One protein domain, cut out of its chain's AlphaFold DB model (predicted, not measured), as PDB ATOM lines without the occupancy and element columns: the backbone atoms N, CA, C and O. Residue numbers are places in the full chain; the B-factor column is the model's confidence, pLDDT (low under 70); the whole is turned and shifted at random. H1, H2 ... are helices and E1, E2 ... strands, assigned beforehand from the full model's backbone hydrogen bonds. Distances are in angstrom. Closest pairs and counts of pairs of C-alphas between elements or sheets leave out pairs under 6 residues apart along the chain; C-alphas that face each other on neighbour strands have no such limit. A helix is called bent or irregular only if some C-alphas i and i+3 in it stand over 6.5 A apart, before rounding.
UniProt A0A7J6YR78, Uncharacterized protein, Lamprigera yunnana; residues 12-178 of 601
ATOM      1  N   THR A  12     238.950 311.205 292.300       53.84
ATOM      2  CA  THR A  12     238.565 310.526 293.551       53.84
ATOM      3  C   THR A  12     237.361 311.192 294.231       53.84
ATOM      4  O   THR A  12     236.514 310.503 294.805       53.84
ATOM      5  N   LYS A  13     237.207 312.521 294.110       50.62
ATOM      6  CA  LYS A  13     235.963 313.218 294.491       50.62
ATOM      7  C   LYS A  13     234.784 312.927 293.553       50.62
ATOM      8  O   LYS A  13     233.649 312.924 294.017       50.62
ATOM      9  N   LEU A  14     235.016 312.684 292.261       51.00
ATOM     10  CA  LEU A  14     233.952 312.368 291.301       51.00
ATOM     11  C   LEU A  14     233.426 310.939 291.475       51.00
ATOM     12  O   LEU A  14     232.220 310.731 291.393       51.00
ATOM     13  N   GLU A  15     234.297 309.967 291.754       51.84
ATOM     14  CA  GLU A  15     233.883 308.585 292.041       51.84
ATOM     15  C   GLU A  15     233.032 308.499 293.313       51.84
ATOM     16  O   GLU A  15     232.063 307.746 293.360       51.84
ATOM     17  N   THR A  16     233.330 309.329 294.317       50.69
ATOM     18  CA  THR A  16     232.521 309.415 295.542       50.69
ATOM     19  C   THR A  16     231.210 310.186 295.344       50.69
ATOM     20  O   THR A  16     230.215 309.839 295.980       50.69
ATOM     21  N   LEU A  17     231.149 311.168 294.430       49.38
ATOM     22  CA  LEU A  17     229.895 311.855 294.077       49.38
ATOM     23  C   LEU A  17     228.971 311.021 293.170       49.38
ATOM     24  O   LEU A  17     227.752 311.118 293.298       49.38
ATOM     25  N   ASN A  18     229.512 310.190 292.274       47.53
ATOM     26  CA  ASN A  18     228.710 309.475 291.272       47.53
ATOM     27  C   ASN A  18     227.785 308.396 291.850       47.53
ATOM     28  O   ASN A  18     226.800 308.033 291.212       47.53
ATOM     29  N   CYS A  19     228.034 307.915 293.067       51.31
ATOM     30  CA  CYS A  19     227.150 306.934 293.698       51.31
ATOM     31  C   CYS A  19     225.847 307.534 294.249       51.31
ATOM     32  O   CYS A  19     224.896 306.787 294.475       51.31
ATOM     33  N   MET A  20     225.775 308.859 294.435       44.16
ATOM     34  CA  MET A  20     224.559 309.549 294.896       44.16
ATOM     35  C   MET A  20     223.631 310.017 293.763       44.16
ATOM     36  O   MET A  20     222.525 310.461 294.051       44.16
ATOM     37  N   VAL A  21     224.045 309.938 292.492       46.44
ATOM     38  CA  VAL A  21     223.318 310.585 291.375       46.44
ATOM     39  C   VAL A  21     222.405 309.624 290.595       46.44
ATOM     40  O   VAL A  21     221.554 310.070 289.831       46.44
ATOM     41  N   LEU A  22     222.497 308.309 290.807       52.69
ATOM     42  CA  LEU A  22     221.574 307.351 290.187       52.69
ATOM     43  C   LEU A  22     220.377 307.097 291.115       52.69
ATOM     44  O   LEU A  22     220.481 306.374 292.100       52.69
ATOM     45  N   GLU A  23     219.212 307.664 290.791       58.75
ATOM     46  CA  GLU A  23     217.958 307.459 291.545       58.75
ATOM     47  C   GLU A  23     217.654 305.970 291.807       58.75
ATOM     48  O   GLU A  23     217.147 305.605 292.867       58.75
ATOM     49  N   GLU A  24     218.033 305.079 290.889       57.66
ATOM     50  CA  GLU A  24     217.825 303.638 291.041       57.66
ATOM     51  C   GLU A  24     218.716 302.983 292.113       57.66
ATOM     52  O   GLU A  24     218.287 302.027 292.762       57.66
ATOM     53  N   THR A  25     219.945 303.469 292.334       62.31
ATOM     54  CA  THR A  25     220.822 302.944 293.401       62.31
ATOM     55  C   THR A  25     220.358 303.424 294.770       62.31
ATOM     56  O   THR A  25     220.494 302.696 295.755       62.31
ATOM     57  N   ALA A  26     219.727 304.600 294.832       71.62
ATOM     58  CA  ALA A  26     219.084 305.099 296.040       71.62
ATOM     59  C   ALA A  26     217.872 304.241 296.454       71.62
ATOM     60  O   ALA A  26     217.666 304.029 297.650       71.62
ATOM     61  N   ILE A  27     217.105 303.709 295.493       76.38
ATOM     62  CA  ILE A  27     215.955 302.825 295.764       76.38
ATOM     63  C   ILE A  27     216.421 301.473 296.324       76.38
ATOM     64  O   ILE A  27     215.983 301.085 297.404       76.38
ATOM     65  N   ALA A  28     217.361 300.796 295.655       81.56
ATOM     66  CA  ALA A  28     217.846 299.479 296.092       81.56
ATOM     67  C   ALA A  28     218.482 299.510 297.497       81.56
ATOM     68  O   ALA A  28     218.267 298.613 298.318       81.56
ATOM     69  N   TYR A  29     219.224 300.577 297.803       85.75
ATOM     70  CA  TYR A  29     219.801 300.804 299.127       85.75
ATOM     71  C   TYR A  29     218.719 300.957 300.198       85.75
ATOM     72  O   TYR A  29     218.815 300.380 301.284       85.75
ATOM     73  N   LYS A  30     217.678 301.728 299.879       87.81
ATOM     74  CA  LYS A  30     216.567 302.013 300.783       87.81
ATOM     75  C   LYS A  30     215.767 300.759 301.107       87.81
ATOM     76  O   LYS A  30     215.444 300.551 302.275       87.81
ATOM     77  N   ASP A  31     215.496 299.925 300.108       89.88
ATOM     78  CA  ASP A  31     214.790 298.659 300.303       89.88
ATOM     79  C   ASP A  31     215.597 297.724 301.207       89.88
ATOM     80  O   ASP A  31     215.062 297.233 302.202       89.88
ATOM     81  N   CYS A  32     216.911 297.594 300.973       91.38
ATOM     82  CA  CYS A  32     217.758 296.806 301.869       91.38
ATOM     83  C   CYS A  32     217.741 297.338 303.309       91.38
ATOM     84  O   CYS A  32     217.576 296.571 304.259       91.38
ATOM     85  N   LEU A  33     217.902 298.651 303.494       92.19
ATOM     86  CA  LEU A  33     217.885 299.260 304.822       92.19
ATOM     87  C   LEU A  33     216.558 298.985 305.545       92.19
ATOM     88  O   LEU A  33     216.559 298.619 306.722       92.19
ATOM     89  N   LEU A  34     215.431 299.130 304.846       92.06
ATOM     90  CA  LEU A  34     214.108 298.843 305.395       92.06
ATOM     91  C   LEU A  34     213.951 297.369 305.760       92.06
ATOM     92  O   LEU A  34     213.373 297.074 306.806       92.06
ATOM     93  N   ASP A  35     214.480 296.455 304.955       92.50
ATOM     94  CA  ASP A  35     214.419 295.023 305.235       92.50
ATOM     95  C   ASP A  35     215.274 294.647 306.447       92.50
ATOM     96  O   ASP A  35     214.793 293.933 307.331       92.50
ATOM     97  N   ILE A  36     216.481 295.210 306.580       93.44
ATOM     98  CA  ILE A  36     217.302 295.052 307.791       93.44
ATOM     99  C   ILE A  36     216.533 295.556 309.014       93.44
ATOM    100  O   ILE A  36     216.464 294.851 310.026       93.44
ATOM    101  N   ILE A  37     215.937 296.750 308.925       93.06
ATOM    102  CA  ILE A  37     215.199 297.358 310.035       93.06
ATOM    103  C   ILE A  37     213.990 296.494 310.421       93.06
ATOM    104  O   ILE A  37     213.821 296.148 311.589       93.06
ATOM    105  N   ARG A  38     213.169 296.090 309.448       91.81
ATOM    106  CA  ARG A  38     211.968 295.271 309.677       91.81
ATOM    107  C   ARG A  38     212.296 293.896 310.242       91.81
ATOM    108  O   ARG A  38     211.539 293.396 311.069       91.81
ATOM    109  N   HIS A  39     213.385 293.286 309.784       91.88
ATOM    110  CA  HIS A  39     213.752 291.936 310.191       91.88
ATOM    111  C   HIS A  39     214.372 291.901 311.593       91.88
ATOM    112  O   HIS A  39     214.200 290.928 312.323       91.88
ATOM    113  N   ASN A  40     215.081 292.962 311.991       90.56
ATOM    114  CA  ASN A  40     215.898 292.931 313.202       90.56
ATOM    115  C   ASN A  40     215.375 293.793 314.352       90.56
ATOM    116  O   ASN A  40     215.758 293.545 315.498       90.56
ATOM    117  N   PHE A  41     214.502 294.764 314.090       91.06
ATOM    118  CA  PHE A  41     213.960 295.671 315.101       91.06
ATOM    119  C   PHE A  41     212.445 295.511 315.182       91.06
ATOM    120  O   PHE A  41     211.746 295.505 314.161       91.06
ATOM    121  N   LYS A  42     211.912 295.381 316.399       90.06
ATOM    122  CA  LYS A  42     210.460 295.233 316.577       90.06
ATOM    123  C   LYS A  42     209.758 296.529 316.180       90.06
ATOM    124  O   LYS A  42     210.318 297.605 316.343       90.06
ATOM    125  N   LYS A  43     208.531 296.438 315.661       88.88
ATOM    126  CA  LYS A  43     207.790 297.599 315.123       88.88
ATOM    127  C   LYS A  43     207.573 298.724 316.145       88.88
ATOM    128  O   LYS A  43     207.437 299.877 315.754       88.88
ATOM    129  N   ASP A  44     207.521 298.380 317.425       87.69
ATOM    130  CA  ASP A  44     207.315 299.270 318.567       87.69
ATOM    131  C   ASP A  44     208.619 299.822 319.171       87.69
ATOM    132  O   ASP A  44     208.574 300.680 320.050       87.69
ATOM    133  N   GLU A  45     209.787 299.364 318.710       89.75
ATOM    134  CA  GLU A  45     211.076 299.846 319.203       89.75
ATOM    135  C   GLU A  45     211.443 301.204 318.591       89.75
ATOM    136  O   GLU A  45     211.423 301.383 317.373       89.75
ATOM    137  N   THR A  46     211.854 302.149 319.443       90.62
ATOM    138  CA  THR A  46     212.371 303.450 319.002       90.62
ATOM    139  C   THR A  46     213.789 303.328 318.453       90.62
ATOM    140  O   THR A  46     214.680 302.806 319.132       90.62
ATOM    141  N   LEU A  47     214.010 303.852 317.246       92.50
ATOM    142  CA  LEU A  47     215.307 303.880 316.568       92.50
ATOM    143  C   LEU A  47     215.933 305.273 316.653       92.50
ATOM    144  O   LEU A  47     215.316 306.265 316.270       92.50
ATOM    145  N   CYS A  48     217.174 305.361 317.117       93.19
ATOM    146  CA  CYS A  48     217.892 306.629 317.181       93.19
ATOM    147  C   CYS A  48     218.912 306.721 316.051       93.19
ATOM    148  O   CYS A  48     219.935 306.038 316.059       93.19
ATOM    149  N   PHE A  49     218.611 307.565 315.071       92.06
ATOM    150  CA  PHE A  49     219.472 307.834 313.931       92.06
ATOM    151  C   PHE A  49     220.460 308.928 314.288       92.06
ATOM    152  O   PHE A  49     220.052 310.047 314.592       92.06
ATOM    153  N   VAL A  50     221.749 308.616 314.225       91.44
ATOM    154  CA  VAL A  50     222.816 309.582 314.485       91.44
ATOM    155  C   VAL A  50     223.643 309.750 313.222       91.44
ATOM    156  O   VAL A  50     224.137 308.776 312.651       91.44
ATOM    157  N   SER A  51     223.746 310.992 312.765       89.25
ATOM    158  CA  SER A  51     224.419 311.356 311.521       89.25
ATOM    159  C   SER A  51     225.012 312.755 311.638       89.25
ATOM    160  O   SER A  51     224.396 313.641 312.234       89.25
ATOM    161  N   ASN A  52     226.166 312.972 311.010       83.25
ATOM    162  CA  ASN A  52     226.739 314.312 310.855       83.25
ATOM    163  C   ASN A  52     226.006 315.106 309.756       83.25
ATOM    164  O   ASN A  52     225.928 316.327 309.801       83.25
ATOM    165  N   ASN A  53     225.407 314.410 308.784       81.12
ATOM    166  CA  ASN A  53     224.739 315.020 307.634       81.12
ATOM    167  C   ASN A  53     223.210 314.963 307.753       81.12
ATOM    168  O   ASN A  53     222.654 314.049 308.372       81.12
ATOM    169  N   ASN A  54     222.521 315.903 307.095       74.38
ATOM    170  CA  ASN A  54     221.079 315.801 306.870       74.38
ATOM    171  C   ASN A  54     220.801 314.552 306.028       74.38
ATOM    172  O   ASN A  54     221.271 314.449 304.898       74.38
ATOM    173  N   PHE A  55     220.064 313.602 306.593       72.06
ATOM    174  CA  PHE A  55     219.627 312.412 305.880       72.06
ATOM    175  C   PHE A  55     218.129 312.544 305.601       72.06
ATOM    176  O   PHE A  55     217.316 312.426 306.510       72.06
ATOM    177  N   ASP A  56     217.754 312.791 304.347       71.25
ATOM    178  CA  ASP A  56     216.348 313.011 303.962       71.25
ATOM    179  C   ASP A  56     215.576 311.690 303.732       71.25
ATOM    180  O   ASP A  56     214.383 311.675 303.433       71.25
ATOM    181  N   GLY A  57     216.238 310.539 303.912       67.88
ATOM    182  CA  GLY A  57     215.701 309.214 303.589       67.88
ATOM    183  C   GLY A  57     214.677 308.628 304.573       67.88
ATOM    184  O   GLY A  57     214.190 307.522 304.333       67.88
ATOM    185  N   PHE A  58     214.329 309.321 305.663       69.31
ATOM    186  CA  PHE A  58     213.545 308.743 306.769       69.31
ATOM    187  C   PHE A  58     212.050 308.538 306.492       69.31
ATOM    188  O   PHE A  58     211.405 307.777 307.209       69.31
ATOM    189  N   ALA A  59     211.494 309.154 305.445       72.81
ATOM    190  CA  ALA A  59     210.046 309.195 305.211       72.81
ATOM    191  C   ALA A  59     209.355 307.820 305.037       72.81
ATOM    192  O   ALA A  59     208.131 307.758 305.065       72.81
ATOM    193  N   LEU A  60     210.104 306.723 304.850       75.62
ATOM    194  CA  LEU A  60     209.550 305.365 304.697       75.62
ATOM    195  C   LEU A  60     209.711 304.464 305.930       75.62
ATOM    196  O   LEU A  60     209.258 303.317 305.907       75.62
ATOM    197  N   ILE A  61     210.364 304.937 306.991       83.69
ATOM    198  CA  ILE A  61     210.588 304.130 308.193       83.69
ATOM    199  C   ILE A  61     209.336 304.205 309.060       83.69
ATOM    200  O   ILE A  61     208.954 305.267 309.538       83.69
ATOM    201  N   THR A  62     208.679 303.061 309.244       84.44
ATOM    202  CA  THR A  62     207.426 302.964 310.009       84.44
ATOM    203  C   THR A  62     207.637 302.914 311.522       84.44
ATOM    204  O   THR A  62     206.679 303.055 312.274       84.44
ATOM    205  N   HIS A  63     208.868 302.658 311.969       87.12
ATOM    206  CA  HIS A  63     209.234 302.621 313.384       87.12
ATOM    207  C   HIS A  63     209.272 304.034 313.968       87.12
ATOM    208  O   HIS A  63     209.649 304.966 313.257       87.12
ATOM    209  N   PRO A  64     208.954 304.221 315.259       81.50
ATOM    210  CA  PRO A  64     209.219 305.490 315.918       81.50
ATOM    211  C   PRO A  64     210.722 305.777 315.864       81.50
ATOM    212  O   PRO A  64     211.537 304.917 316.201       81.50
ATOM    213  N   TYR A  65     211.110 306.976 315.431       84.62
ATOM    214  CA  TYR A  65     212.521 307.319 315.321       84.62
ATOM    215  C   TYR A  65     212.853 308.730 315.790       84.62
ATOM    216  O   TYR A  65     212.032 309.643 315.745       84.62
ATOM    217  N   ILE A  66     214.094 308.890 316.244       83.19
ATOM    218  CA  ILE A  66     214.671 310.158 316.686       83.19
ATOM    219  C   ILE A  66     215.892 310.423 315.809       83.19
ATOM    220  O   ILE A  66     216.785 309.583 315.735       83.19
ATOM    221  N   VAL A  67     215.933 311.579 315.146       85.50
ATOM    222  CA  VAL A  67     217.091 312.004 314.347       85.50
ATOM    223  C   VAL A  67     217.956 312.929 315.182       85.50
ATOM    224  O   VAL A  67     217.474 313.909 315.748       85.50
ATOM    225  N   ILE A  68     219.240 312.616 315.246       84.75
ATOM    226  CA  ILE A  68     220.211 313.273 316.100       84.75
ATOM    227  C   ILE A  68     221.367 313.727 315.217       84.75
ATOM    228  O   ILE A  68     222.043 312.915 314.586       84.75
ATOM    229  N   LYS A  69     221.593 315.040 315.188       86.81
ATOM    230  CA  LYS A  69     222.747 315.632 314.514       86.81
ATOM    231  C   LYS A  69     223.876 315.788 315.519       86.81
ATOM    232  O   LYS A  69     223.694 316.439 316.548       86.81
ATOM    233  N   THR A  70     225.027 315.202 315.223       81.56
ATOM    234  CA  THR A  70     226.230 315.255 316.077       81.56
ATOM    235  C   THR A  70     226.781 316.665 316.234       81.56
ATOM    236  O   THR A  70     227.362 316.988 317.265       81.56
ATOM    237  N   ASP A  71     226.556 317.511 315.230       81.31
ATOM    238  CA  ASP A  71     227.125 318.858 315.143       81.31
ATOM    239  C   ASP A  71     226.360 319.874 316.006       81.31
ATOM    240  O   ASP A  71     226.814 320.995 316.232       81.31
ATOM    241  N   THR A  72     225.189 319.489 316.516       77.62
ATOM    242  CA  THR A  72     224.378 320.308 317.419       77.62
ATOM    243  C   THR A  72     224.474 319.765 318.836       77.62
ATOM    244  O   THR A  72     224.312 318.567 319.039       77.62
ATOM    245  N   GLN A  73     224.688 320.629 319.836       72.62
ATOM    246  CA  GLN A  73     224.640 320.202 321.237       72.62
ATOM    247  C   GLN A  73     223.271 319.581 321.553       72.62
ATOM    248  O   GLN A  73     222.232 320.238 321.479       72.62
ATOM    249  N   ILE A  74     223.276 318.296 321.908       65.56
ATOM    250  CA  ILE A  74     222.063 317.514 322.143       65.56
ATOM    251  C   ILE A  74     221.577 317.760 323.578       65.56
ATOM    252  O   ILE A  74     221.906 317.015 324.502       65.56
ATOM    253  N   PHE A  75     220.767 318.799 323.781       60.47
ATOM    254  CA  PHE A  75     220.085 319.053 325.056       60.47
ATOM    255  C   PHE A  75     218.724 318.353 325.110       60.47
ATOM    256  O   PHE A  75     217.680 318.984 325.255       60.47
ATOM    257  N   LEU A  76     218.717 317.028 324.987       65.38
ATOM    258  CA  LEU A  76     217.519 316.252 325.298       65.38
ATOM    259  C   LEU A  76     217.485 315.994 326.807       65.38
ATOM    260  O   LEU A  76     218.461 315.522 327.390       65.38
ATOM    261  N   GLN A  77     216.365 316.331 327.453       60.44
ATOM    262  CA  GLN A  77     216.185 316.148 328.901       60.44
ATOM    263  C   GLN A  77     215.961 314.677 329.309       60.44
ATOM    264  O   GLN A  77     215.888 314.379 330.497       60.44
ATOM    265  N   TRP A  78     215.864 313.745 328.354       61.25
ATOM    266  CA  TRP A  78     215.399 312.384 328.617       61.25
ATOM    267  C   TRP A  78     216.255 311.319 327.905       61.25
ATOM    268  O   TRP A  78     216.607 311.462 326.734       61.25
ATOM    269  N   LYS A  79     216.568 310.232 328.627       63.69
ATOM    270  CA  LYS A  79     217.489 309.146 328.233       63.69
ATOM    271  C   LYS A  79     216.749 307.965 327.579       63.69
ATOM    272  O   LYS A  79     216.482 306.971 328.257       63.69
ATOM    273  N   TYR A  80     216.405 308.060 326.294       70.00
ATOM    274  CA  TYR A  80     215.463 307.120 325.653       70.00
ATOM    275  C   TYR A  80     216.051 306.074 324.700       70.00
ATOM    276  O   TYR A  80     215.398 305.064 324.440       70.00
ATOM    277  N   CYS A  81     217.237 306.296 324.140       85.25
ATOM    278  CA  CYS A  81     217.689 305.485 323.015       85.25
ATOM    279  C   CYS A  81     218.278 304.153 323.480       85.25
ATOM    280  O   CYS A  81     219.301 304.115 324.161       85.25
ATOM    281  N   ARG A  82     217.624 303.051 323.099       90.94
ATOM    282  CA  ARG A  82     218.191 301.702 323.203       90.94
ATOM    283  C   ARG A  82     218.865 301.303 321.896       90.94
ATOM    284  O   ARG A  82     220.004 300.875 321.927       90.94
ATOM    285  N   ASN A  83     218.172 301.450 320.771       94.31
ATOM    286  CA  ASN A  83     218.625 300.993 319.460       94.31
ATOM    287  C   ASN A  83     219.149 302.165 318.629       94.31
ATOM    288  O   ASN A  83     218.508 303.218 318.574       94.31
ATOM    289  N   PHE A  84     220.284 301.975 317.963       95.25
ATOM    290  CA  PHE A  84     220.973 303.045 317.248       95.25
ATOM    291  C   PHE A  84     221.242 302.683 315.796       95.25
ATOM    292  O   PHE A  84     221.589 301.547 315.468       95.25
ATOM    293  N   ILE A  85     221.118 303.686 314.934       95.38
ATOM    294  CA  ILE A  85     221.518 303.614 313.537       95.38
ATOM    295  C   ILE A  85     222.512 304.744 313.289       95.38
ATOM    296  O   ILE A  85     222.149 305.918 313.355       95.38
ATOM    297  N   PHE A  86     223.772 304.396 313.049       95.50
ATOM    298  CA  PHE A  86     224.853 305.360 312.859       95.50
ATOM    299  C   PHE A  86     225.219 305.462 311.388       95.50
ATOM    300  O   PHE A  86     225.557 304.460 310.763       95.50
ATOM    301  N   LEU A  87     225.182 306.679 310.849       94.19
ATOM    302  CA  LEU A  87     225.702 306.980 309.521       94.19
ATOM    303  C   LEU A  87     227.114 307.551 309.668       94.19
ATOM    304  O   LEU A  87     227.283 308.699 310.077       94.19
ATOM    305  N   ALA A  88     228.120 306.742 309.347       94.31
ATOM    306  CA  ALA A  88     229.528 307.091 309.503       94.31
ATOM    307  C   ALA A  88     230.288 306.823 308.203       94.31
ATOM    308  O   ALA A  88     230.260 305.711 307.684       94.31
ATOM    309  N   ASN A  89     231.011 307.811 307.675       92.38
ATOM    310  CA  ASN A  89     231.734 307.642 306.406       92.38
ATOM    311  C   ASN A  89     232.862 306.603 306.509       92.38
ATOM    312  O   ASN A  89     233.075 305.826 305.579       92.38
ATOM    313  N   ASP A  90     233.543 306.578 307.653       94.38
ATOM    314  CA  ASP A  90     234.695 305.735 307.956       94.38
ATOM    315  C   ASP A  90     234.825 305.463 309.469       94.38
ATOM    316  O   ASP A  90     233.970 305.851 310.269       94.38
ATOM    317  N   GLU A  91     235.902 304.773 309.857       96.00
ATOM    318  CA  GLU A  91     236.235 304.435 311.247       96.00
ATOM    319  C   GLU A  91     236.372 305.671 312.141       96.00
ATOM    320  O   GLU A  91     235.823 305.702 313.239       96.00
ATOM    321  N   GLN A  92     237.064 306.709 311.666       95.56
ATOM    322  CA  GLN A  92     237.305 307.923 312.449       95.56
ATOM    323  C   GLN A  92     236.004 308.683 312.703       95.56
ATOM    324  O   GLN A  92     235.758 309.160 313.813       95.56
ATOM    325  N   SER A  93     235.144 308.752 311.687       94.19
ATOM    326  CA  SER A  93     233.807 309.330 311.798       94.19
ATOM    327  C   SER A  93     232.962 308.552 312.804       94.19
ATOM    328  O   SER A  93     232.280 309.160 313.626       94.19
ATOM    329  N   LEU A  94     233.028 307.216 312.780       95.81
ATOM    330  CA  LEU A  94     232.304 306.372 313.729       95.81
ATOM    331  C   LEU A  94     232.805 306.560 315.166       95.81
ATOM    332  O   LEU A  94     231.985 306.752 316.062       95.81
ATOM    333  N   ASP A  95     234.120 306.547 315.396       95.50
ATOM    334  CA  ASP A  95     234.715 306.796 316.718       95.50
ATOM    335  C   ASP A  95     234.298 308.172 317.258       95.50
ATOM    336  O   ASP A  95     233.883 308.298 318.412       95.50
ATOM    337  N   HIS A  96     234.301 309.202 316.406       93.75
ATOM    338  CA  HIS A  96     233.811 310.526 316.779       93.75
ATOM    339  C   HIS A  96     232.322 310.511 317.167       93.75
ATOM    340  O   HIS A  96     231.960 311.038 318.223       93.75
ATOM    341  N   ILE A  97     231.462 309.881 316.357       93.94
ATOM    342  CA  ILE A  97     230.022 309.747 316.637       93.94
ATOM    343  C   ILE A  97     229.795 309.018 317.963       93.94
ATOM    344  O   ILE A  97     228.976 309.463 318.771       93.94
ATOM    345  N   LEU A  98     230.523 307.929 318.215       94.19
ATOM    346  CA  LEU A  98     230.420 307.145 319.443       94.19
ATOM    347  C   LEU A  98     230.830 307.961 320.665       94.19
ATOM    348  O   LEU A  98     230.059 308.037 321.621       94.19
ATOM    349  N   ARG A  99     231.984 308.636 320.631       92.56
ATOM    350  CA  ARG A  99     232.452 309.476 321.748       92.56
ATOM    351  C   ARG A  99     231.473 310.603 322.061       92.56
ATOM    352  O   ARG A  99     231.137 310.814 323.228       92.56
ATOM    353  N   THR A 100     230.978 311.285 321.031       90.69
ATOM    354  CA  THR A 100     229.985 312.358 321.176       90.69
ATOM    355  C   THR A 100     228.663 311.818 321.723       90.69
ATOM    356  O   THR A 100     228.084 312.409 322.635       90.69
ATOM    357  N   SER A 101     228.213 310.658 321.239       90.38
ATOM    358  CA  SER A 101     226.977 310.020 321.704       90.38
ATOM    359  C   SER A 101     227.090 309.583 323.162       90.38
ATOM    360  O   SER A 101     226.246 309.968 323.968       90.38
ATOM    361  N   VAL A 102     228.151 308.859 323.531       89.56
ATOM    362  CA  VAL A 102     228.402 308.369 324.900       89.56
ATOM    363  C   VAL A 102     228.488 309.516 325.909       89.56
ATOM    364  O   VAL A 102     228.013 309.373 327.036       89.56
ATOM    365  N   GLY A 103     229.053 310.660 325.513       86.69
ATOM    366  CA  GLY A 103     229.136 311.861 326.352       86.69
ATOM    367  C   GLY A 103     227.834 312.663 326.471       86.69
ATOM    368  O   GLY A 103     227.779 313.618 327.242       86.69
ATOM    369  N   SER A 104     226.792 312.306 325.721       87.50
ATOM    370  CA  SER A 104     225.547 313.073 325.635       87.50
ATOM    371  C   SER A 104     224.372 312.390 326.347       87.50
ATOM    372  O   SER A 104     224.392 311.197 326.648       87.50
ATOM    373  N   ASN A 105     223.295 313.142 326.592       85.44
ATOM    374  CA  ASN A 105     222.123 312.643 327.325       85.44
ATOM    375  C   ASN A 105     221.310 311.574 326.576       85.44
ATOM    376  O   ASN A 105     220.456 310.927 327.181       85.44
ATOM    377  N   ILE A 106     221.554 311.373 325.278       86.12
ATOM    378  CA  ILE A 106     220.878 310.328 324.494       86.12
ATOM    379  C   ILE A 106     221.393 308.930 324.833       86.12
ATOM    380  O   ILE A 106     220.642 307.962 324.709       86.12
ATOM    381  N   TRP A 107     222.642 308.821 325.296       89.81
ATOM    382  CA  TRP A 107     223.255 307.551 325.640       89.81
ATOM    383  C   TRP A 107     222.921 307.174 327.078       89.81
ATOM    384  O   TRP A 107     223.550 307.588 328.054       89.81
ATOM    385  N   ASN A 108     221.899 306.342 327.225       89.19
ATOM    386  CA  ASN A 108     221.610 305.711 328.498       89.19
ATOM    387  C   ASN A 108     222.586 304.549 328.724       89.19
ATOM    388  O   ASN A 108     222.495 303.545 328.020       89.19
ATOM    389  N   LEU A 109     223.475 304.646 329.715       85.69
ATOM    390  CA  LEU A 109     224.437 303.581 330.017       85.69
ATOM    391  C   LEU A 109     223.778 302.219 330.297       85.69
ATOM    392  O   LEU A 109     224.375 301.215 329.937       85.69
ATOM    393  N   GLN A 110     222.568 302.174 330.872       84.44
ATOM    394  CA  GLN A 110     221.836 300.926 331.154       84.44
ATOM    395  C   GLN A 110     221.222 300.294 329.904       84.44
ATOM    396  O   GLN A 110     221.177 299.071 329.792       84.44
ATOM    397  N   LEU A 111     220.703 301.123 328.993       87.50
ATOM    398  CA  LEU A 111     219.890 300.657 327.866       87.50
ATOM    399  C   LEU A 111     220.691 300.577 326.566       87.50
ATOM    400  O   LEU A 111     220.607 299.572 325.869       87.50
ATOM    401  N   SER A 112     221.488 301.603 326.261       90.12
ATOM    402  CA  SER A 112     222.164 301.765 324.963       90.12
ATOM    403  C   SER A 112     223.133 300.627 324.682       90.12
ATOM    404  O   SER A 112     223.137 300.066 323.598       90.12
ATOM    405  N   LYS A 113     223.914 300.213 325.687       87.19
ATOM    406  CA  LYS A 113     224.887 299.117 325.555       87.19
ATOM    407  C   LYS A 113     224.250 297.736 325.340       87.19
ATOM    408  O   LYS A 113     224.907 296.844 324.822       87.19
ATOM    409  N   LYS A 114     222.973 297.573 325.704       87.50
ATOM    410  CA  LYS A 114     222.148 296.373 325.448       87.50
ATOM    411  C   LYS A 114     221.296 296.515 324.179       87.50
ATOM    412  O   LYS A 114     220.304 295.797 323.992       87.50
ATOM    413  N   GLY A 115     221.580 297.553 323.404       91.50
ATOM    414  CA  GLY A 115     220.897 297.908 322.182       91.50
ATOM    415  C   GLY A 115     221.383 297.134 320.978       91.50
ATOM    416  O   GLY A 115     222.443 296.516 320.997       91.50
ATOM    417  N   LYS A 116     220.602 297.234 319.909       93.81
ATOM    418  CA  LYS A 116     220.997 296.812 318.569       93.81
ATOM    419  C   LYS A 116     221.547 298.004 317.803       93.81
ATOM    420  O   LYS A 116     220.947 299.085 317.826       93.81
ATOM    421  N   PHE A 117     222.652 297.788 317.105       95.56
ATOM    422  CA  PHE A 117     223.360 298.817 316.358       95.56
ATOM    423  C   PHE A 117     223.382 298.474 314.873       95.56
ATOM    424  O   PHE A 117     223.771 297.375 314.480       95.56
ATOM    425  N   LEU A 118     222.977 299.422 314.037       96.56
ATOM    426  CA  LEU A 118     223.153 299.343 312.592       96.56
ATOM    427  C   LEU A 118     224.076 300.470 312.149       96.56
ATOM    428  O   LEU A 118     223.757 301.645 312.300       96.56
ATOM    429  N   ILE A 119     225.226 300.111 311.603       97.06
ATOM    430  CA  ILE A 119     226.215 301.053 311.100       97.06
ATOM    431  C   ILE A 119     226.094 301.093 309.591       97.06
ATOM    432  O   ILE A 119     226.183 300.062 308.932       97.06
ATOM    433  N   ILE A 120     225.904 302.277 309.038       95.44
ATOM    434  CA  ILE A 120     225.861 302.512 307.603       95.44
ATOM    435  C   ILE A 120     227.139 303.260 307.253       95.44
ATOM    436  O   ILE A 120     227.373 304.356 307.770       95.44
ATOM    437  N   THR A 121     227.978 302.662 306.411       95.25
ATOM    438  CA  THR A 121     229.295 303.220 306.090       95.25
ATOM    439  C   THR A 121     229.721 302.954 304.657       95.25
ATOM    440  O   THR A 121     229.335 301.956 304.063       95.25
ATOM    441  N   HIS A 122     230.543 303.842 304.098       92.38
ATOM    442  CA  HIS A 122     231.178 303.641 302.793       92.38
ATOM    443  C   HIS A 122     232.565 302.995 302.906       92.38
ATOM    444  O   HIS A 122     233.161 302.625 301.893       92.38
ATOM    445  N   SER A 123     233.089 302.843 304.126       94.50
ATOM    446  CA  SER A 123     234.379 302.201 304.340       94.50
ATOM    447  C   SER A 123     234.317 300.709 304.024       94.50
ATOM    448  O   SER A 123     233.472 299.971 304.530       94.50
ATOM    449  N   ARG A 124     235.277 300.252 303.216       94.06
ATOM    450  CA  ARG A 124     235.510 298.823 302.958       94.06
ATOM    451  C   ARG A 124     236.337 298.157 304.062       94.06
ATOM    452  O   ARG A 124     236.411 296.934 304.114       94.06
ATOM    453  N   GLU A 125     236.935 298.934 304.965       96.50
ATOM    454  CA  GLU A 125     237.738 298.434 306.087       96.50
ATOM    455  C   GLU A 125     236.852 298.016 307.274       96.50
ATOM    456  O   GLU A 125     237.011 298.478 308.403       96.50
ATOM    457  N   VAL A 126     235.900 297.116 307.022       97.00
ATOM    458  CA  VAL A 126     234.866 296.706 307.989       97.00
ATOM    459  C   VAL A 126     235.460 296.108 309.276       97.00
ATOM    460  O   VAL A 126     234.883 296.244 310.351       97.00
ATOM    461  N   SER A 127     236.651 295.510 309.196       97.50
ATOM    462  CA  SER A 127     237.379 294.999 310.366       97.50
ATOM    463  C   SER A 127     237.696 296.097 311.390       97.50
ATOM    464  O   SER A 127     237.507 295.901 312.590       97.50
ATOM    465  N   LYS A 128     238.097 297.289 310.926       97.12
ATOM    466  CA  LYS A 128     238.365 298.428 311.813       97.12
ATOM    467  C   LYS A 128     237.078 298.974 312.425       97.12
ATOM    468  O   LYS A 128     237.050 299.240 313.616       97.12
ATOM    469  N   ILE A 129     235.995 299.026 311.643       97.69
ATOM    470  CA  ILE A 129     234.660 299.412 312.128       97.69
ATOM    471  C   ILE A 129     234.217 298.525 313.299       97.69
ATOM    472  O   ILE A 129     233.837 299.043 314.348       97.69
ATOM    473  N   PHE A 130     234.297 297.197 313.155       97.31
ATOM    474  CA  PHE A 130     233.951 296.279 314.246       97.31
ATOM    475  C   PHE A 130     234.858 296.451 315.459       97.31
ATOM    476  O   PHE A 130     234.355 296.494 316.578       97.31
ATOM    477  N   LYS A 131     236.164 296.631 315.249       96.00
ATOM    478  CA  LYS A 131     237.098 296.915 316.341       96.00
ATOM    479  C   LYS A 131     236.700 298.171 317.125       96.00
ATOM    480  O   LYS A 131     236.592 298.106 318.343       96.00
ATOM    481  N   THR A 132     236.381 299.274 316.445       96.31
ATOM    482  CA  THR A 132     235.912 300.510 317.095       96.31
ATOM    483  C   THR A 132     234.637 300.286 317.913       96.31
ATOM    484  O   THR A 132     234.495 300.838 319.005       96.31
ATOM    485  N   LEU A 133     233.697 299.474 317.417       95.38
ATOM    486  CA  LEU A 133     232.475 299.129 318.156       95.38
ATOM    487  C   LEU A 133     232.797 298.309 319.413       95.38
ATOM    488  O   LEU A 133     232.280 298.600 320.493       95.38
ATOM    489  N   TRP A 134     233.688 297.329 319.293       94.31
ATOM    490  CA  TRP A 134     234.119 296.464 320.389       94.31
ATOM    491  C   TRP A 134     234.893 297.214 321.471       94.31
ATOM    492  O   TRP A 134     234.604 297.017 322.650       94.31
ATOM    493  N   ASP A 135     235.763 298.151 321.094       91.81
ATOM    494  CA  ASP A 135     236.453 299.061 322.021       91.81
ATOM    495  C   ASP A 135     235.460 299.915 322.840       91.81
ATOM    496  O   ASP A 135     235.760 300.358 323.951       91.81
ATOM    497  N   ASN A 136     234.238 300.108 322.326       90.94
ATOM    498  CA  ASN A 136     233.135 300.795 323.000       90.94
ATOM    499  C   ASN A 136     232.119 299.836 323.664       90.94
ATOM    500  O   ASN A 136     231.069 300.276 324.145       90.94
ATOM    501  N   VAL A 137     232.436 298.537 323.758       90.44
ATOM    502  CA  VAL A 137     231.593 297.474 324.346       90.44
ATOM    503  C   VAL A 137     230.240 297.333 323.629       90.44
ATOM    504  O   VAL A 137     229.211 297.057 324.247       90.44
ATOM    505  N   ILE A 138     230.227 297.540 322.310       91.81
ATOM    506  CA  ILE A 138     229.061 297.342 321.443       91.81
ATOM    507  C   ILE A 138     229.234 296.020 320.698       91.81
ATOM    508  O   ILE A 138     230.125 295.894 319.864       91.81
ATOM    509  N   ILE A 139     228.383 295.037 320.995       91.38
ATOM    510  CA  ILE A 139     228.509 293.672 320.453       91.38
ATOM    511  C   ILE A 139     227.468 293.383 319.385       91.38
ATOM    512  O   ILE A 139     227.810 292.890 318.313       91.38
ATOM    513  N   ASP A 140     226.210 293.713 319.664       92.25
ATOM    514  CA  ASP A 140     225.101 293.487 318.746       92.25
ATOM    515  C   ASP A 140     225.093 294.577 317.671       92.25
ATOM    516  O   ASP A 140     224.304 295.526 317.717       92.25
ATOM    517  N   ALA A 141     225.986 294.432 316.690       95.00
ATOM    518  CA  ALA A 141     226.138 295.365 315.584       95.00
ATOM    519  C   ALA A 141     226.091 294.698 314.203       95.00
ATOM    520  O   ALA A 141     226.654 293.627 313.974       95.00
ATOM    521  N   ILE A 142     225.461 295.396 313.263       96.12
ATOM    522  CA  ILE A 142     225.415 295.068 311.837       96.12
ATOM    523  C   ILE A 142     226.049 296.230 311.081       96.12
ATOM    524  O   ILE A 142     225.737 297.384 311.369       96.12
ATOM    525  N   VAL A 143     226.896 295.944 310.095       97.06
ATOM    526  CA  VAL A 143     227.498 296.975 309.241       97.06
ATOM    527  C   VAL A 143     226.962 296.822 307.820       97.06
ATOM    528  O   VAL A 143     227.224 295.825 307.154       97.06
ATOM    529  N   LEU A 144     226.203 297.804 307.347       96.25
ATOM    530  CA  LEU A 144     225.746 297.911 305.968       96.25
ATOM    531  C   LEU A 144     226.738 298.768 305.179       96.25
ATOM    532  O   LEU A 144     226.922 299.946 305.488       96.25
ATOM    533  N   VAL A 145     227.328 298.184 304.135       96.00
ATOM    534  CA  VAL A 145     228.184 298.906 303.185       96.00
ATOM    535  C   VAL A 145     227.445 299.035 301.858       96.00
ATOM    536  O   VAL A 145     227.276 298.035 301.146       96.00
ATOM    537  N   PRO A 146     226.965 300.240 301.503       92.06
ATOM    538  CA  PRO A 146     226.289 300.444 300.239       92.06
ATOM    539  C   PRO A 146     227.282 300.336 299.078       92.06
ATOM    540  O   PRO A 146     228.270 301.066 299.042       92.06
ATOM    541  N   ASP A 147     226.997 299.460 298.113       88.50
ATOM    542  CA  ASP A 147     227.693 299.428 296.827       88.50
ATOM    543  C   ASP A 147     226.865 300.129 295.742       88.50
ATOM    544  O   ASP A 147     225.638 300.024 295.693       88.50
ATOM    545  N   CYS A 148     227.542 300.830 294.842       80.56
ATOM    546  CA  CYS A 148     226.929 301.596 293.762       80.56
ATOM    547  C   CYS A 148     226.397 300.679 292.650       80.56
ATOM    548  O   CYS A 148     225.508 301.065 291.902       80.56
ATOM    549  N   ALA A 149     226.869 299.431 292.581       80.38
ATOM    550  CA  ALA A 149     226.386 298.413 291.647       80.38
ATOM    551  C   ALA A 149     225.104 297.682 292.117       80.38
ATOM    552  O   ALA A 149     224.837 296.572 291.665       80.38
ATOM    553  N   ARG A 150     224.322 298.267 293.043       76.12
ATOM    554  CA  ARG A 150     223.134 297.666 293.702       76.12
ATOM    555  C   ARG A 150     223.418 296.415 294.558       76.12
ATOM    556  O   ARG A 150     222.495 295.842 295.128       76.12
ATOM    557  N   ASN A 151     224.683 296.023 294.718       85.94
ATOM    558  CA  ASN A 151     225.108 294.887 295.541       85.94
ATOM    559  C   ASN A 151     225.496 295.327 296.958       85.94
ATOM    560  O   ASN A 151     226.617 295.119 297.424       85.94
ATOM    561  N   HIS A 152     224.559 295.966 297.660       92.81
ATOM    562  CA  HIS A 152     224.771 296.343 299.055       92.81
ATOM    563  C   HIS A 152     225.082 295.093 299.885       92.81
ATOM    564  O   HIS A 152     224.406 294.065 299.770       92.81
ATOM    565  N   THR A 153     226.135 295.179 300.691       95.12
ATOM    566  CA  THR A 153     226.633 294.040 301.458       95.12
ATOM    567  C   THR A 153     226.461 294.318 302.940       95.12
ATOM    568  O   THR A 153     226.828 295.382 303.441       95.12
ATOM    569  N   ILE A 154     225.889 293.346 303.634       95.75
ATOM    570  CA  ILE A 154     225.690 293.359 305.076       95.75
ATOM    571  C   ILE A 154     226.807 292.537 305.692       95.75
ATOM    572  O   ILE A 154     227.020 291.394 305.290       95.75
ATOM    573  N   TYR A 155     227.484 293.103 306.679       96.44
ATOM    574  CA  TYR A 155     228.552 292.458 307.419       96.44
ATOM    575  C   TYR A 155     228.161 292.267 308.880       96.44
ATOM    576  O   TYR A 155     227.520 293.124 309.496       96.44
ATOM    577  N   MET A 156     228.589 291.141 309.437       95.19
ATOM    578  CA  MET A 156     228.396 290.756 310.831       95.19
ATOM    579  C   MET A 156     229.683 290.133 311.357       95.19
ATOM    580  O   MET A 156     230.364 289.394 310.644       95.19
ATOM    581  N   SER A 157     230.002 290.384 312.618       94.69
ATOM    582  CA  SER A 157     231.143 289.762 313.280       94.69
ATOM    583  C   SER A 157     230.827 289.572 314.760       94.69
ATOM    584  O   SER A 157     230.222 290.443 315.381       94.69
ATOM    585  N   ASN A 158     231.205 288.421 315.317       92.94
ATOM    586  CA  ASN A 158     231.062 288.127 316.742       92.94
ATOM    587  C   ASN A 158     232.447 288.218 317.401       92.94
ATOM    588  O   ASN A 158     233.327 287.446 317.014       92.94
ATOM    589  N   PRO A 159     232.662 289.090 318.402       93.56
ATOM    590  CA  PRO A 159     233.970 289.228 319.042       93.56
ATOM    591  C   PRO A 159     234.458 287.947 319.728       93.56
ATOM    592  O   PRO A 159     235.661 287.777 319.907       93.56
ATOM    593  N   PHE A 160     233.548 287.039 320.091       93.31
ATOM    594  CA  PHE A 160     233.869 285.781 320.768       93.31
ATOM    595  C   PHE A 160     233.987 284.586 319.826       93.31
ATOM    596  O   PHE A 160     233.922 283.450 320.272       93.31
ATOM    597  N   GLN A 161     234.078 284.808 318.518       92.94
ATOM    598  CA  GLN A 161     234.310 283.720 317.577       92.94
ATOM    599  C   GLN A 161     235.800 283.367 317.506       92.94
ATOM    600  O   GLN A 161     236.647 284.264 317.522       92.94
ATOM    601  N   ASP A 162     236.111 282.075 317.350       92.06
ATOM    602  CA  ASP A 162     237.471 281.595 317.085       92.06
ATOM    603  C   ASP A 162     238.119 282.385 315.939       92.06
ATOM    604  O   ASP A 162     237.618 282.400 314.815       92.06
ATOM    605  N   GLY A 163     239.233 283.059 316.236       92.88
ATOM    606  CA  GLY A 163     239.965 283.915 315.297       92.88
ATOM    607  C   GLY A 163     239.782 285.422 315.503       92.88
ATOM    608  O   GLY A 163     240.612 286.177 315.006       92.88
ATOM    609  N   ASN A 164     238.776 285.871 316.267       94.38
ATOM    610  CA  ASN A 164     238.589 287.295 316.603       94.38
ATOM    611  C   ASN A 164     239.297 287.745 317.896       94.38
ATOM    612  O   ASN A 164     239.228 288.918 318.274       94.38
ATOM    613  N   ASP A 165     239.968 286.812 318.577       93.69
ATOM    614  CA  ASP A 165     240.790 287.051 319.771       93.69
ATOM    615  C   ASP A 165     240.070 287.923 320.819       93.69
ATOM    616  O   ASP A 165     240.560 288.957 321.272       93.69
ATOM    617  N   CYS A 166     238.830 287.542 321.144       92.56
ATOM    618  CA  CYS A 166     238.000 288.191 322.166       92.56
ATOM    619  C   CYS A 166     237.743 289.682 321.919       92.56
ATOM    620  O   CYS A 166     237.645 290.479 322.857       92.56
ATOM    621  N   GLY A 167     237.634 290.053 320.645       91.69
ATOM    622  CA  GLY A 167     237.386 291.418 320.207       91.69
ATOM    623  C   GLY A 167     238.646 292.260 320.012       91.69
ATOM    624  O   GLY A 167     238.525 293.458 319.776       91.69
ATOM    625  N   ILE A 168     239.849 291.680 320.088       93.19
ATOM    626  CA  ILE A 168     241.097 292.406 319.789       93.19
ATOM    627  C   ILE A 168     241.178 292.755 318.298       93.19
ATOM    628  O   ILE A 168     241.538 293.886 317.952       93.19
ATOM    629  N   ASN A 169     240.816 291.813 317.420       94.00
ATOM    630  CA  ASN A 169     240.853 291.981 315.967       94.00
ATOM    631  C   ASN A 169     239.632 291.327 315.307       94.00
ATOM    632  O   ASN A 169     239.328 290.171 315.571       94.00
ATOM    633  N   ALA A 170     238.947 292.030 314.403       95.50
ATOM    634  CA  ALA A 170     237.816 291.471 313.658       95.50
ATOM    635  C   ALA A 170     238.303 290.737 312.397       95.50
ATOM    636  O   ALA A 170     238.229 291.272 311.288       95.50
ATOM    637  N   SER A 171     238.869 289.544 312.567       96.00
ATOM    638  CA  SER A 171     239.433 288.738 311.474       96.00
ATOM    639  C   SER A 171     238.387 287.862 310.784       96.00
ATOM    640  O   SER A 171     238.446 287.671 309.571       96.00
ATOM    641  N   ILE A 172     237.408 287.365 311.535       96.19
ATOM    642  CA  ILE A 172     236.275 286.601 311.026       96.19
ATOM    643  C   ILE A 172     235.073 287.529 310.883       96.19
ATOM    644  O   ILE A 172     234.500 288.007 311.868       96.19
ATOM    645  N   ILE A 173     234.696 287.784 309.633       95.94
ATOM    646  CA  ILE A 173     233.567 288.636 309.267       95.94
ATOM    647  C   ILE A 173     232.703 287.858 308.282       95.94
ATOM    648  O   ILE A 173     233.168 287.437 307.223       95.94
ATOM    649  N   PHE A 174     231.437 287.689 308.631       95.12
ATOM    650  CA  PHE A 174     230.438 287.144 307.728       95.12
ATOM    651  C   PHE A 174     229.872 288.269 306.884       95.12
ATOM    652  O   PHE A 174     229.573 289.344 307.404       95.12
ATOM    653  N   ASN A 175     229.695 288.008 305.595       94.94
ATOM    654  CA  ASN A 175     229.010 288.920 304.703       94.94
ATOM    655  C   ASN A 175     227.842 288.217 304.013       94.94
ATOM    656  O   ASN A 175     227.837 286.999 303.838       94.94
ATOM    657  N   GLN A 176     226.830 288.994 303.656       94.75
ATOM    658  CA  GLN A 176     225.738 288.539 302.812       94.75
ATOM    659  C   GLN A 176     225.248 289.700 301.942       94.75
ATOM    660  O   GLN A 176     225.218 290.846 302.407       94.75
ATOM    661  N   PRO A 177     224.863 289.443 300.684       94.44
ATOM    662  CA  PRO A 177     224.258 290.467 299.850       94.44
ATOM    663  C   PRO A 177     222.830 290.759 300.327       94.44
ATOM    664  O   PRO A 177     222.103 289.852 300.730       94.44
ATOM    665  N   CYS A 178     222.397 292.014 300.226       91.31
ATOM    666  CA  CYS A 178     221.027 292.419 300.560       91.31
ATOM    667  C   CYS A 178     219.949 291.752 299.695       91.31
ATOM    668  O   CYS A 178     218.794 291.696 300.095       91.31
TER     669      CYS A 178
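This is residues 12 to 178 of the 601 residues of an uncharacterized protein of Lamprigera yunnana (UniProt A0A7J6YR78). A strongly twisted sheet of seven strands makes the middle layer of three, with H4 and H5 side by side over one face and the long H2 over the other. H1, at the first printed residues, lies away from this body. The printed part has 167 residues, of mixed class, with five named helices and seven named strands in the order H1 H2 E1 H3 E2 E3 H4 E4 H5 E5 E6 E7. The mixed sheet runs E2 E1 E3 E4 E5 E6 E7, parallel from E2 to E5, then antiparallel. The whole is compact, radius of gyration of the C-alphas 15.6 A, and rounded, 40 by 40 by 32 A.

H1, residues 12 to 18, begins at C-alpha 12 (238.565, 310.526, 293.551). H2, residues 23 to 40, is 26.2 A from first to last C-alpha. E1 is residues 47 to 51, H3 56 to 60 and E2 65 to 69. E3, residues 83 to 87, 13.6 A long, begins at C-alpha 83 (218.625, 300.993, 319.460). H4, residues 91 to 102, is 16.2 A long. E4 is residues 117 to 120; H5, residues 126 to 135, is 14.3 A long. E5 is residues 141 to 145 and E6 153 to 156. E7, residues 174 to 177, ends at C-alpha 177 (224.258, 290.467, 299.850).

E1, H3, E2; E3, H4, E4; and E4, H5, E5 are strand-helix-strand units, two parallel neighbour strands with a helix between, each with a right-handed crossover. Within hydrogen-bond range are N 49 and O 66 of E1 and E2, 2.8 A; N 48 and O 83 of E1 and E3, 2.9 A; N 120 and O 86 of E4 and E3, 2.8 A; and N 144 and O 119 of E5 and E4, 2.8 A. E5 E6 E7 form a meander, each strand the antiparallel neighbour of the one before, through two hairpins, with N 155 and O 143 at 2.8 A and N 174 and O 156 at 2.8 A. H4, at a height over the sheet of 9.5 A, is over E3 and, only just, E1, with 3 C-alphas on E1. H4 touches H5 with residues 91 to 95 alone, closest C-alphas Glu 91 and Ile 129, 5.3 A, at a shallow tilt of 26 degrees, the same way. H5 is over E5 at a height of 9.9 A, and H2 is over E5 on the opposite face at 9.6 A. H3, irregular with C-alphas 56 and 59 7.5 A apart, is not on the sheet. Every O i to N i+4 pair is within hydrogen-bond range in H1, H2, H4 and H5; H3 has 0 of 1, and 0 of 2 for O i to N i+3.

The C-alphas of Leu 14 and Gln 110, the two farthest apart, are 43.2 A apart. The printed part has no cut. The links E2 to E3, H4 to E4 and E6 to E7 are long. Mean pLDDT of the printed part is 85.8; residues 12 to 25, 57 to 58 and 74 to 79 are under 70.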